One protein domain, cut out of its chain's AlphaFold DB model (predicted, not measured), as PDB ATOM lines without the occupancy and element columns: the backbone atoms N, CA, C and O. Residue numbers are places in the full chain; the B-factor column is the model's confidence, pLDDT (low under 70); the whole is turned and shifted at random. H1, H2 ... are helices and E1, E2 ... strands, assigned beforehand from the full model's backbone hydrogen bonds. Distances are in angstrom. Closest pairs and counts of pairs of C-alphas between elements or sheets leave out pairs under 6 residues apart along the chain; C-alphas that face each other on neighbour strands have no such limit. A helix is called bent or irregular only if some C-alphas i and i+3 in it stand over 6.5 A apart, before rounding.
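Overview. This is residues 3 to 95 of the 95 residues of the protein "NlpC/P60 domain-containing protein" of Actinomyces sp. HMSC065F11 (UniProt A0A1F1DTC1). What shape do these atoms make? One strongly twisted sheet of six strands makes the body, with helix H2 packed slantwise over one face of it, across E6 and E2. The short helix H1 lies off the sheet at the start of the printed part, and the short helix H3 only grazes the sheet. What are the parts and the size? The printed part has 93 residues with three named helices and six named strands, in the order H1 H2 E1 E2 E3 E4 E5 H3 E6, of mixed class; the sheet's order is E1 E6 E2 E3 E4 E5, antiparallel from E6 to E5, while E1 meets E6 only at a point. It is compact, with a radius of gyration of the C-alphas of 12.8 A and a rounded outline of 36 by 32 by 31 A.

Along the chain. Where does the printed part begin? H1 is residues 3 to 6, from C-alpha 3 at (65.765, 12.026, 75.461). H2 is residues 16 to 23, 10.1 A long, and neither bent nor irregular, but only just: C-alphas 20 and 23 are 6.3 A apart. Which elements follow? E1 is residues 25 to 27, E2 37 to 41 at 13.4 A, and E3 50 to 57 at 20.6 A, from C-alpha 50 at (74.801, 21.694, 66.409). E4 is residues 63 to 67 at 13.4 A, E5 76 to 79 and H3 83 to 86. E6, residues 89 to 94, is 17.4 A long and ends with C-alpha 94 at (61.418, 13.683, 62.210).

Arrangement. How are the strands joined? E2, E3, E4 and E5 form a meander, each strand the antiparallel neighbour of the one before, and each successive pair is a hairpin: N 38 and O 52 are 2.9 A apart, N 55 and O 64 2.8 A, N 65 and O 78 2.9 A, within hydrogen-bond range. E6 and E2 are antiparallel at 159 degrees, with N 41 and O 89 at 2.8 A; the edge strands are E1 and E5. Where are the helices? H2 is on the sheet at a height of 8.0 A, over E6 and only just over E2, with 3 C-alphas, and on the local plane stands at 43 degrees to E6; the C-alphas of Ile 20 and Gly 39, the closest of H2 and E2, are 6.1 A apart. H1 is not on the sheet and is apart from H2 and H3, and H3 only grazes the sheet with residues 85 to 86. In H2 every O i to N i+4 pair is within hydrogen-bond range; H1 and H3 are too short for such a pair.

Size, cuts and confidence. How far does it reach? The two C-alphas farthest apart, those of Asn 12 and Gly 60, are 36.6 A apart. Are there cuts, long links or weak places? The printed part has no cut and no long link. The mean pLDDT of the printed part is 94.6, and no printed residue is under 70.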
ATOM      1  N   VAL A   3      67.220  11.880  75.265       90.62
ATOM      2  CA  VAL A   3      65.765  12.026  75.461       90.62
ATOM      3  C   VAL A   3      64.928  11.098  74.569       90.62
ATOM      4  O   VAL A   3      63.972  10.504  75.042       90.62
ATOM      5  N   TYR A   4      65.320  10.872  73.309       90.44
ATOM      6  CA  TYR A   4      64.583   9.963  72.417       90.44
ATOM      7  C   TYR A   4      64.705   8.497  72.838       90.44
ATOM      8  O   TYR A   4      63.752   7.743  72.685       90.44
ATOM      9  N   ALA A   5      65.840   8.092  73.419       90.56
ATOM     10  CA  ALA A   5      65.978   6.744  73.964       90.56
ATOM     11  C   ALA A   5      65.053   6.536  75.173       90.56
ATOM     12  O   ALA A   5      64.400   5.501  75.257       90.56
ATOM     13  N   ASP A   6      64.945   7.534  76.056       92.19
ATOM     14  CA  ASP A   6      64.041   7.480  77.215       92.19
ATOM     15  C   ASP A   6      62.554   7.465  76.787       92.19
ATOM     16  O   ASP A   6      61.713   6.909  77.487       92.19
ATOM     17  N   LEU A   7      62.238   8.001  75.601       91.88
ATOM     18  CA  LEU A   7      60.911   7.941  74.970       91.88
ATOM     19  C   LEU A   7      60.665   6.660  74.144       91.88
ATOM     20  O   LEU A   7      59.689   6.590  73.401       91.88
ATOM     21  N   GLY A   8      61.546   5.655  74.219       92.88
ATOM     22  CA  GLY A   8      61.395   4.399  73.473       92.88
ATOM     23  C   GLY A   8      61.708   4.500  71.973       92.88
ATOM     24  O   GLY A   8      61.386   3.585  71.217       92.88
ATOM     25  N   LYS A   9      62.359   5.584  71.533       90.75
ATOM     26  CA  LYS A   9      62.807   5.834  70.152       90.75
ATOM     27  C   LYS A   9      64.343   5.925  70.075       90.75
ATOM     28  O   LYS A   9      64.891   6.996  69.807       90.75
ATOM     29  N   PRO A  10      65.089   4.847  70.370       91.56
ATOM     30  CA  PRO A  10      66.544   4.907  70.379       91.56
ATOM     31  C   PRO A  10      67.103   5.234  68.987       91.56
ATOM     32  O   PRO A  10      66.658   4.700  67.975       91.56
ATOM     33  N   LEU A  11      68.122   6.094  68.947       91.19
ATOM     34  CA  LEU A  11      68.867   6.411  67.729       91.19
ATOM     35  C   LEU A  11      70.152   5.578  67.682       91.19
ATOM     36  O   LEU A  11      70.930   5.591  68.638       91.19
ATOM     37  N   ASN A  12      70.406   4.917  66.550       91.69
ATOM     38  CA  ASN A  12      71.611   4.098  66.333       91.69
ATOM     39  C   ASN A  12      72.869   4.926  66.010       91.69
ATOM     40  O   ASN A  12      73.963   4.384  65.880       91.69
ATOM     41  N   VAL A  13      72.723   6.247  65.917       94.75
ATOM     42  CA  VAL A  13      73.792   7.217  65.655       94.75
ATOM     43  C   VAL A  13      73.825   8.287  66.745       94.75
ATOM     44  O   VAL A  13      72.873   8.445  67.519       94.75
ATOM     45  N   ARG A  14      74.944   9.011  66.853       92.69
ATOM     46  CA  ARG A  14      75.213   9.867  68.022       92.69
ATOM     47  C   ARG A  14      75.430  11.338  67.696       92.69
ATOM     48  O   ARG A  14      74.982  12.170  68.482       92.69
ATOM     49  N   THR A  15      76.105  11.658  66.596       95.94
ATOM     50  CA  THR A  15      76.468  13.046  66.274       95.94
ATOM     51  C   THR A  15      75.300  13.799  65.645       95.94
ATOM     52  O   THR A  15      74.433  13.183  65.026       95.94
ATOM     53  N   ALA A  16      75.286  15.133  65.773       95.56
ATOM     54  CA  ALA A  16      74.286  15.983  65.122       95.56
ATOM     55  C   ALA A  16      74.209  15.676  63.620       95.56
ATOM     56  O   ALA A  16      73.145  15.329  63.118       95.56
ATOM     57  N   HIS A  17      75.356  15.672  62.939       97.25
ATOM     58  CA  HIS A  17      75.429  15.334  61.524       97.25
ATOM     59  C   HIS A  17      74.798  13.981  61.193       97.25
ATOM     60  O   HIS A  17      73.915  13.938  60.345       97.25
ATOM     61  N   GLN A  18      75.186  12.895  61.869       97.19
ATOM     62  CA  GLN A  18      74.642  11.568  61.566       97.19
ATOM     63  C   GLN A  18      73.146  11.465  61.871       97.19
ATOM     64  O   GLN A  18      72.412  10.834  61.120       97.19
ATOM     65  N   ILE A  19      72.674  12.073  62.962       96.81
ATOM     66  CA  ILE A  19      71.246  12.059  63.299       96.81
ATOM     67  C   ILE A  19      70.437  12.707  62.168       96.81
ATOM     68  O   ILE A  19      69.453  12.131  61.705       96.81
ATOM     69  N   ILE A  20      70.890  13.867  61.695       97.31
ATOM     70  CA  ILE A  20      70.205  14.652  60.665       97.31
ATOM     71  C   ILE A  20      70.301  13.998  59.282       97.31
ATOM     72  O   ILE A  20      69.352  14.082  58.513       97.31
ATOM     73  N   THR A  21      71.415  13.342  58.948       96.44
ATOM     74  CA  THR A  21      71.616  12.784  57.598       96.44
ATOM     75  C   THR A  21      71.284  11.300  57.466       96.44
ATOM     76  O   THR A  21      71.146  10.830  56.340       96.44
ATOM     77  N   GLN A  22      71.171  10.550  58.568       96.44
ATOM     78  CA  GLN A  22      71.060   9.081  58.524       96.44
ATOM     79  C   GLN A  22      69.909   8.505  59.350       96.44
ATOM     80  O   GLN A  22      69.492   7.384  59.075       96.44
ATOM     81  N   ALA A  23      69.426   9.208  60.381       94.69
ATOM     82  CA  ALA A  23      68.432   8.645  61.300       94.69
ATOM     83  C   ALA A  23      67.022   9.202  61.108       94.69
ATOM     84  O   ALA A  23      66.058   8.458  61.260       94.69
ATOM     85  N   GLY A  24      66.895  10.499  60.823       92.00
ATOM     86  CA  GLY A  24      65.596  11.144  60.660       92.00
ATOM     87  C   GLY A  24      65.135  11.236  59.209       92.00
ATOM     88  O   GLY A  24      65.935  11.207  58.277       92.00
ATOM     89  N   THR A  25      63.825  11.401  59.028       96.75
ATOM     90  CA  THR A  25      63.236  11.731  57.722       96.75
ATOM     91  C   THR A  25      63.226  13.250  57.540       96.75
ATOM     92  O   THR A  25      62.691  13.931  58.420       96.75
ATOM     93  N   PRO A  26      63.791  13.800  56.446       97.12
ATOM     94  CA  PRO A  26      63.760  15.232  56.167       97.12
ATOM     95  C   PRO A  26      62.340  15.792  56.169       97.12
ATOM     96  O   PRO A  26      61.424  15.184  55.617       97.12
ATOM     97  N   ILE A  27      62.173  16.968  56.768       96.88
ATOM     98  CA  ILE A  27      60.918  17.714  56.750       96.88
ATOM     99  C   ILE A  27      61.145  19.140  56.256       96.88
ATOM    100  O   ILE A  27      62.175  19.762  56.532       96.88
ATOM    101  N   ASP A  28      60.146  19.671  55.558       94.38
ATOM    102  CA  ASP A  28      60.101  21.089  55.228       94.38
ATOM    103  C   ASP A  28      59.888  21.927  56.489       94.38
ATOM    104  O   ASP A  28      59.157  21.545  57.404       94.38
ATOM    105  N   GLN A  29      60.475  23.126  56.523       88.69
ATOM    106  CA  GLN A  29      60.334  24.031  57.670       88.69
ATOM    107  C   GLN A  29      58.874  24.426  57.947       88.69
ATOM    108  O   GLN A  29      58.513  24.714  59.087       88.69
ATOM    109  N   SER A  30      58.020  24.441  56.921       91.62
ATOM    110  CA  SER A  30      56.580  24.696  57.061       91.62
ATOM    111  C   SER A  30      55.826  23.546  57.740       91.62
ATOM    112  O   SER A  30      54.740  23.773  58.268       91.62
ATOM    113  N   ALA A  31      56.399  22.338  57.763       96.31
ATOM    114  CA  ALA A  31      55.819  21.123  58.335       96.31
ATOM    115  C   ALA A  31      56.362  20.780  59.739       96.31
ATOM    116  O   ALA A  31      56.099  19.685  60.254       96.31
ATOM    117  N   LEU A  32      57.111  21.705  60.351       96.25
ATOM    118  CA  LEU A  32      57.667  21.571  61.696       96.25
ATOM    119  C   LEU A  32      56.575  21.326  62.750       96.25
ATOM    120  O   LEU A  32      55.611  22.085  62.868       96.25
ATOM    121  N   GLN A  33      56.778  20.298  63.568       97.69
ATOM    122  CA  GLN A  33      55.940  19.910  64.701       97.69
ATOM    123  C   GLN A  33      56.793  19.759  65.965       97.69
ATOM    124  O   GLN A  33      57.952  19.343  65.871       97.69
ATOM    125  N   PRO A  34      56.261  20.098  67.156       97.88
ATOM    126  CA  PRO A  34      56.991  19.909  68.405       97.88
ATOM    127  C   PRO A  34      57.565  18.491  68.520       97.88
ATOM    128  O   PRO A  34      56.853  17.510  68.307       97.88
ATOM    129  N   GLY A  35      58.853  18.390  68.848       96.94
ATOM    130  CA  GLY A  35      59.583  17.122  68.861       96.94
ATOM    131  C   GLY A  35      60.284  16.764  67.546       96.94
ATOM    132  O   GLY A  35      60.857  15.682  67.461       96.94
ATOM    133  N   ASP A  36      60.286  17.630  66.535       97.88
ATOM    134  CA  ASP A  36      61.220  17.503  65.413       97.88
ATOM    135  C   ASP A  36      62.631  17.927  65.820       97.88
ATOM    136  O   ASP A  36      62.820  18.797  66.673       97.88
ATOM    137  N   LEU A  37      63.635  17.331  65.185       97.62
ATOM    138  CA  LEU A  37      65.035  17.685  65.382       97.62
ATOM    139  C   LEU A  37      65.480  18.688  64.323       97.62
ATOM    140  O   LEU A  37      65.194  18.510  63.143       97.62
ATOM    141  N   ILE A  38      66.221  19.713  64.737       97.69
ATOM    142  CA  ILE A  38      66.782  20.731  63.847       97.69
ATOM    143  C   ILE A  38      68.303  20.673  63.950       97.69
ATOM    144  O   ILE A  38      68.864  20.866  65.028       97.69
ATOM    145  N   GLY A  39      68.967  20.391  62.831       97.12
ATOM    146  CA  GLY A  39      70.417  20.445  62.698       97.12
ATOM    147  C   GLY A  39      70.875  21.791  62.166       97.12
ATOM    148  O   GLY A  39      70.278  22.294  61.219       97.12
ATOM    149  N   PHE A  40      71.965  22.323  62.717       97.25
ATOM    150  CA  PHE A  40      72.558  23.591  62.295       97.25
ATOM    151  C   PHE A  40      73.987  23.402  61.807       97.25
ATOM    152  O   PHE A  40      74.793  22.688  62.412       97.25
ATOM    153  N   ALA A  41      74.289  24.063  60.699       97.06
ATOM    154  CA  ALA A  41      75.582  24.083  60.051       97.06
ATOM    155  C   ALA A  41      75.967  25.524  59.718       97.06
ATOM    156  O   ALA A  41      75.120  26.363  59.403       97.06
ATOM    157  N   THR A  42      77.267  25.808  59.731       96.31
ATOM    158  CA  THR A  42      77.774  27.060  59.172       96.31
ATOM    159  C   THR A  42      77.470  27.040  57.672       96.31
ATOM    160  O   THR A  42      77.724  25.998  57.047       96.31
ATOM    161  N   PRO A  43      76.931  28.122  57.083       94.69
ATOM    162  CA  PRO A  43      76.623  28.158  55.658       94.69
ATOM    163  C   PRO A  43      77.811  27.697  54.806       94.69
ATOM    164  O   PRO A  43      78.937  28.149  55.003       94.69
ATOM    165  N   GLY A  44      77.570  26.749  53.898       93.44
ATOM    166  CA  GLY A  44      78.595  26.195  53.006       93.44
ATOM    167  C   GLY A  44      79.473  25.083  53.596       93.44
ATOM    168  O   GLY A  44      80.227  24.466  52.852       93.44
ATOM    169  N   SER A  45      79.370  24.767  54.892       94.38
ATOM    170  CA  SER A  45      80.189  23.702  55.506       94.38
ATOM    171  C   SER A  45      79.720  22.279  55.181       94.38
ATOM    172  O   SER A  45      80.510  21.342  55.259       94.38
ATOM    173  N   GLY A  46      78.426  22.089  54.889       91.94
ATOM    174  CA  GLY A  46      77.814  20.766  54.702       91.94
ATOM    175  C   GLY A  46      77.770  19.885  55.965       91.94
ATOM    176  O   GLY A  46      77.258  18.766  55.912       91.94
ATOM    177  N   HIS A  47      78.268  20.371  57.108       96.69
ATOM    178  CA  HIS A  47      78.383  19.601  58.343       96.69
ATOM    179  C   HIS A  47      77.558  20.211  59.483       96.69
ATOM    180  O   HIS A  47      77.889  21.266  60.030       96.69
ATOM    181  N   TYR A  48      76.495  19.504  59.875       97.00
ATOM    182  CA  TYR A  48      75.680  19.859  61.034       97.00
ATOM    183  C   TYR A  48      76.436  19.561  62.330       97.00
ATOM    184  O   TYR A  48      76.577  18.404  62.730       97.00
ATOM    185  N   HIS A  49      76.922  20.614  62.975       95.38
ATOM    186  CA  HIS A  49      77.721  20.532  64.198       95.38
ATOM    187  C   HIS A  49      76.895  20.807  65.457       95.38
ATOM    188  O   HIS A  49      77.311  20.432  66.550       95.38
ATOM    189  N   HIS A  50      75.715  21.414  65.308       96.19
ATOM    190  CA  HIS A  50      74.801  21.694  66.409       96.19
ATOM    191  C   HIS A  50      73.412  21.108  66.141       96.19
ATOM    192  O   HIS A  50      73.018  20.931  64.986       96.19
ATOM    193  N   ILE A  51      72.674  20.770  67.201       96.38
ATOM    194  CA  ILE A  51      71.329  20.186  67.110       96.38
ATOM    195  C   ILE A  51      70.430  20.703  68.234       96.38
ATOM    196  O   ILE A  51      70.874  20.877  69.371       96.38
ATOM    197  N   GLY A  52      69.150  20.890  67.931       97.00
ATOM    198  CA  GLY A  52      68.112  21.172  68.918       97.00
ATOM    199  C   GLY A  52      66.794  20.478  68.595       97.00
ATOM    200  O   GLY A  52      66.660  19.814  67.567       97.00
ATOM    201  N   ILE A  53      65.834  20.610  69.506       97.69
ATOM    202  CA  ILE A  53      64.483  20.053  69.398       97.69
ATOM    203  C   ILE A  53      63.515  21.213  69.213       97.69
ATOM    204  O   ILE A  53      63.501  22.137  70.027       97.69
ATOM    205  N   TYR A  54      62.692  21.172  68.172       98.06
ATOM    206  CA  TYR A  54      61.644  22.162  67.977       98.06
ATOM    207  C   TYR A  54      60.592  22.043  69.087       98.06
ATOM    208  O   TYR A  54      60.051  20.966  69.337       98.06
ATOM    209  N   ALA A  55      60.303  23.158  69.754       97.88
ATOM    210  CA  ALA A  55      59.415  23.227  70.913       97.88
ATOM    211  C   ALA A  55      58.036  23.827  70.582       97.88
ATOM    212  O   ALA A  55      57.210  24.004  71.474       97.88
ATOM    213  N   GLY A  56      57.764  24.121  69.307       97.44
ATOM    214  CA  GLY A  56      56.526  24.766  68.875       97.44
ATOM    215  C   GLY A  56      56.657  26.282  68.787       97.44
ATOM    216  O   GLY A  56      57.743  26.803  68.533       97.44
ATOM    217  N   LYS A  57      55.535  26.985  68.949       96.88
ATOM    218  CA  LYS A  57      55.471  28.447  68.869       96.88
ATOM    219  C   LYS A  57      55.102  29.056  70.215       96.88
ATOM    220  O   LYS A  57      54.309  28.471  70.950       96.88
ATOM    221  N   ASP A  58      55.651  30.227  70.514       95.19
ATOM    222  CA  ASP A  58      55.178  31.054  71.626       95.19
ATOM    223  C   ASP A  58      53.804  31.693  71.296       95.19
ATOM    224  O   ASP A  58      53.338  31.600  70.153       95.19
ATOM    225  N   PRO A  59      53.125  32.353  72.259       95.81
ATOM    226  CA  PRO A  59      51.855  33.042  71.997       95.81
ATOM    227  C   PRO A  59      51.934  34.151  70.934       95.81
ATOM    228  O   PRO A  59      50.909  34.515  70.363       95.81
ATOM    229  N   GLY A  60      53.129  34.687  70.666       93.69
ATOM    230  CA  GLY A  60      53.389  35.662  69.605       93.69
ATOM    231  C   GLY A  60      53.615  35.026  68.229       93.69
ATOM    232  O   GLY A  60      53.729  35.742  67.237       93.69
ATOM    233  N   GLY A  61      53.654  33.695  68.145       92.75
ATOM    234  CA  GLY A  61      53.869  32.942  66.915       92.75
ATOM    235  C   GLY A  61      55.338  32.669  66.578       92.75
ATOM    236  O   GLY A  61      55.585  32.054  65.535       92.75
ATOM    237  N   ASN A  62      56.291  33.060  67.430       93.62
ATOM    238  CA  ASN A  62      57.714  32.808  67.202       93.62
ATOM    239  C   ASN A  62      58.031  31.343  67.449       93.62
ATOM    240  O   ASN A  62      57.605  30.759  68.446       93.62
ATOM    241  N   ARG A  63      58.817  30.749  66.559       96.00
ATOM    242  CA  ARG A  63      59.282  29.371  66.696       96.00
ATOM    243  C   ARG A  63      60.285  29.265  67.836       96.00
ATOM    244  O   ARG A  63      61.176  30.098  67.958       96.00
ATOM    245  N   LEU A  64      60.167  28.213  68.633       97.81
ATOM    246  CA  LEU A  64      61.017  27.948  69.787       97.81
ATOM    247  C   LEU A  64      61.792  26.650  69.593       97.81
ATOM    248  O   LEU A  64      61.300  25.693  68.996       97.81
ATOM    249  N   MET A  65      62.991  26.601  70.153       97.31
ATOM    250  CA  MET A  65      63.841  25.418  70.185       97.31
ATOM    251  C   MET A  65      64.375  25.195  71.594       97.31
ATOM    252  O   MET A  65      64.729  26.155  72.268       97.31
ATOM    253  N   ILE A  66      64.501  23.932  72.001       97.56
ATOM    254  CA  ILE A  66      65.261  23.517  73.183       97.56
ATOM    255  C   ILE A  66      66.593  22.908  72.729       97.56
ATOM    256  O   ILE A  66      66.611  22.036  71.857       97.56
ATOM    257  N   HIS A  67      67.710  23.334  73.319       96.12
ATOM    258  CA  HIS A  67      69.034  22.776  73.018       96.12
ATOM    259  C   HIS A  67      69.995  22.840  74.211       96.12
ATOM    260  O   HIS A  67      69.739  23.513  75.205       96.12
ATOM    261  N   ALA A  68      71.113  22.118  74.097       94.62
ATOM    262  CA  ALA A  68      72.262  22.224  74.993       94.62
ATOM    263  C   ALA A  68      73.389  22.953  74.231       94.62
ATOM    264  O   ALA A  68      74.024  22.330  73.380       94.62
ATOM    265  N   PRO A  69      73.590  24.265  74.447       85.81
ATOM    266  CA  PRO A  69      74.385  25.119  73.561       85.81
ATOM    267  C   PRO A  69      75.882  24.826  73.608       85.81
ATOM    268  O   PRO A  69      76.517  24.694  72.571       85.81
ATOM    269  N   ASN A  70      76.447  24.742  74.811       87.19
ATOM    270  CA  ASN A  70      77.887  24.719  75.024       87.19
ATOM    271  C   ASN A  70      78.246  23.787  76.179       87.19
ATOM    272  O   ASN A  70      77.453  23.567  77.098       87.19
ATOM    273  N   VAL A  71      79.479  23.283  76.166       81.75
ATOM    274  CA  VAL A  71      80.047  22.538  77.295       81.75
ATOM    275  C   VAL A  71      80.036  23.428  78.542       81.75
ATOM    276  O   VAL A  71      80.493  24.565  78.498       81.75
ATOM    277  N   GLY A  72      79.491  22.916  79.649       80.75
ATOM    278  CA  GLY A  72      79.342  23.668  80.902       80.75
ATOM    279  C   GLY A  72      78.161  24.648  80.933       80.75
ATOM    280  O   GLY A  72      77.905  25.242  81.976       80.75
ATOM    281  N   GLY A  73      77.427  24.800  79.826       85.62
ATOM    282  CA  GLY A  73      76.156  25.519  79.790       85.62
ATOM    283  C   GLY A  73      74.994  24.691  80.349       85.62
ATOM    284  O   GLY A  73      75.142  23.513  80.682       85.62
ATOM    285  N   HIS A  74      73.817  25.309  80.421       91.50
ATOM    286  CA  HIS A  74      72.565  24.640  80.771       91.50
ATOM    287  C   HIS A  74      71.694  24.442  79.529       91.50
ATOM    288  O   HIS A  74      71.863  25.122  78.520       91.50
ATOM    289  N   VAL A  75      70.770  23.484  79.604       94.00
ATOM    290  CA  VAL A  75      69.732  23.327  78.583       94.00
ATOM    291  C   VAL A  75      68.836  24.559  78.622       94.00
ATOM    292  O   VAL A  75      68.355  24.927  79.693       94.00
ATOM    293  N   GLU A  76      68.598  25.165  77.467       96.06
ATOM    294  CA  GLU A  76      67.806  26.385  77.351       96.06
ATOM    295  C   GLU A  76      66.784  26.293  76.217       96.06
ATOM    296  O   GLU A  76      66.931  25.504  75.277       96.06
ATOM    297  N   GLN A  77      65.734  27.107  76.338       97.12
ATOM    298  CA  GLN A  77      64.725  27.310  75.310       97.12
ATOM    299  C   GLN A  77      64.907  28.699  74.702       97.12
ATOM    300  O   GLN A  77      64.849  29.701  75.414       97.12
ATOM    301  N   VAL A  78      65.091  28.758  73.387       96.31
ATOM    302  CA  VAL A  78      65.411  29.989  72.656       96.31
ATOM    303  C   VAL A  78      64.476  30.187  71.463       96.31
ATOM    304  O   VAL A  78      64.013  29.204  70.874       96.31
ATOM    305  N   PRO A  79      64.204  31.443  71.065       96.38
ATOM    306  CA  PRO A  79      63.555  31.724  69.795       96.38
ATOM    307  C   PRO A  79      64.466  31.330  68.629       96.38
ATOM    308  O   PRO A  79      65.642  31.687  68.578       96.38
ATOM    309  N   LEU A  80      63.895  30.598  67.677       94.44
ATOM    310  CA  LEU A  80      64.550  30.157  66.448       94.44
ATOM    311  C   LEU A  80      64.617  31.284  65.408       94.44
ATOM    312  O   LEU A  80      65.494  31.300  64.555       94.44
ATOM    313  N   ASP A  81      63.713  32.258  65.505       91.94
ATOM    314  CA  ASP A  81      63.569  33.357  64.547       91.94
ATOM    315  C   ASP A  81      64.486  34.548  64.888       91.94
ATOM    316  O   ASP A  81      64.097  35.709  64.792       91.94
ATOM    317  N   THR A  82      65.720  34.268  65.316       94.44
ATOM    318  CA  THR A  82      66.744  35.291  65.586       94.44
ATOM    319  C   THR A  82      67.766  35.351  64.460       94.44
ATOM    320  O   THR A  82      68.019  34.357  63.782       94.44
ATOM    321  N   ALA A  83      68.411  36.509  64.281       94.12
ATOM    322  CA  ALA A  83      69.414  36.705  63.232       94.12
ATOM    323  C   ALA A  83      70.541  35.655  63.263       94.12
ATOM    324  O   ALA A  83      71.042  35.267  62.211       94.12
ATOM    325  N   TYR A  84      70.907  35.171  64.454       93.25
ATOM    326  CA  TYR A  84      71.911  34.124  64.612       93.25
ATOM    327  C   TYR A  84      71.468  32.811  63.951       93.25
ATOM    328  O   TYR A  84      72.131  32.342  63.030       93.25
ATOM    329  N   TRP A  85      70.325  32.250  64.362       94.50
ATOM    330  CA  TRP A  85      69.837  30.968  63.839       94.50
ATOM    331  C   TRP A  85      69.390  31.063  62.378       94.50
ATOM    332  O   TRP A  85      69.688  30.165  61.593       94.50
ATOM    333  N   LEU A  86      68.746  32.171  61.991       93.00
ATOM    334  CA  LEU A  86      68.347  32.434  60.604       93.00
ATOM    335  C   LEU A  86      69.553  32.576  59.662       93.00
ATOM    336  O   LEU A  86      69.425  32.318  58.467       93.00
ATOM    337  N   GLY A  87      70.715  32.980  60.187       95.25
ATOM    338  CA  GLY A  87      71.967  33.076  59.440       95.25
ATOM    339  C   GLY A  87      72.697  31.743  59.250       95.25
ATOM    340  O   GLY A  87      73.686  31.695  58.521       95.25
ATOM    341  N   MET A  88      72.246  30.661  59.889       95.25
ATOM    342  CA  MET A  88      72.830  29.329  59.725       95.25
ATOM    343  C   MET A  88      72.163  28.567  58.577       95.25
ATOM    344  O   MET A  88      71.065  28.888  58.133       95.25
ATOM    345  N   GLN A  89      72.819  27.507  58.108       95.19
ATOM    346  CA  GLN A  89      72.152  26.468  57.330       95.19
ATOM    347  C   GLN A  89      71.471  25.489  58.292       95.19
ATOM    348  O   GLN A  89      72.053  25.095  59.301       95.19
ATOM    349  N   TRP A  90      70.252  25.069  57.962       94.06
ATOM    350  CA  TRP A  90      69.385  24.323  58.855       94.06
ATOM    351  C   TRP A  90      68.620  23.252  58.090       94.06
ATOM    352  O   TRP A  90      68.122  23.491  56.992       94.06
ATOM    353  N   GLN A  91      68.544  22.068  58.689       96.19
ATOM    354  CA  GLN A  91      67.767  20.939  58.196       96.19
ATOM    355  C   GLN A  91      66.952  20.393  59.352       96.19
ATOM    356  O   GLN A  91      67.500  20.072  60.408       96.19
ATOM    357  N   ALA A  92      65.649  20.272  59.137       97.50
ATOM    358  CA  ALA A  92      64.763  19.651  60.095       97.50
ATOM    359  C   ALA A  92      64.488  18.194  59.697       97.50
ATOM    360  O   ALA A  92      64.415  17.867  58.506       97.50
ATOM    361  N   VAL A  93      64.370  17.321  60.696       97.62
ATOM    362  CA  VAL A  93      64.051  15.902  60.525       97.62
ATOM    363  C   VAL A  93      63.085  15.415  61.601       97.62
ATOM    364  O   VAL A  93      63.094  15.909  62.730       97.62
ATOM    365  N   ARG A  94      62.298  14.390  61.270       97.25
ATOM    366  CA  ARG A  94      61.418  13.683  62.210       97.25
ATOM    367  C   ARG A  94      61.941  12.279  62.510       97.25
ATOM    368  O   ARG A  94      62.426  11.605  61.599       97.25
ATOM    369  N   ILE A  95      61.834  11.872  63.781       93.56
ATOM    370  CA  ILE A  95      62.181  10.533  64.300       93.56
ATOM    371  C   ILE A  95      60.923   9.699  64.548       93.56
ATOM    372  O   ILE A  95      60.046  10.131  65.344       93.56
TER     373      ILE A  95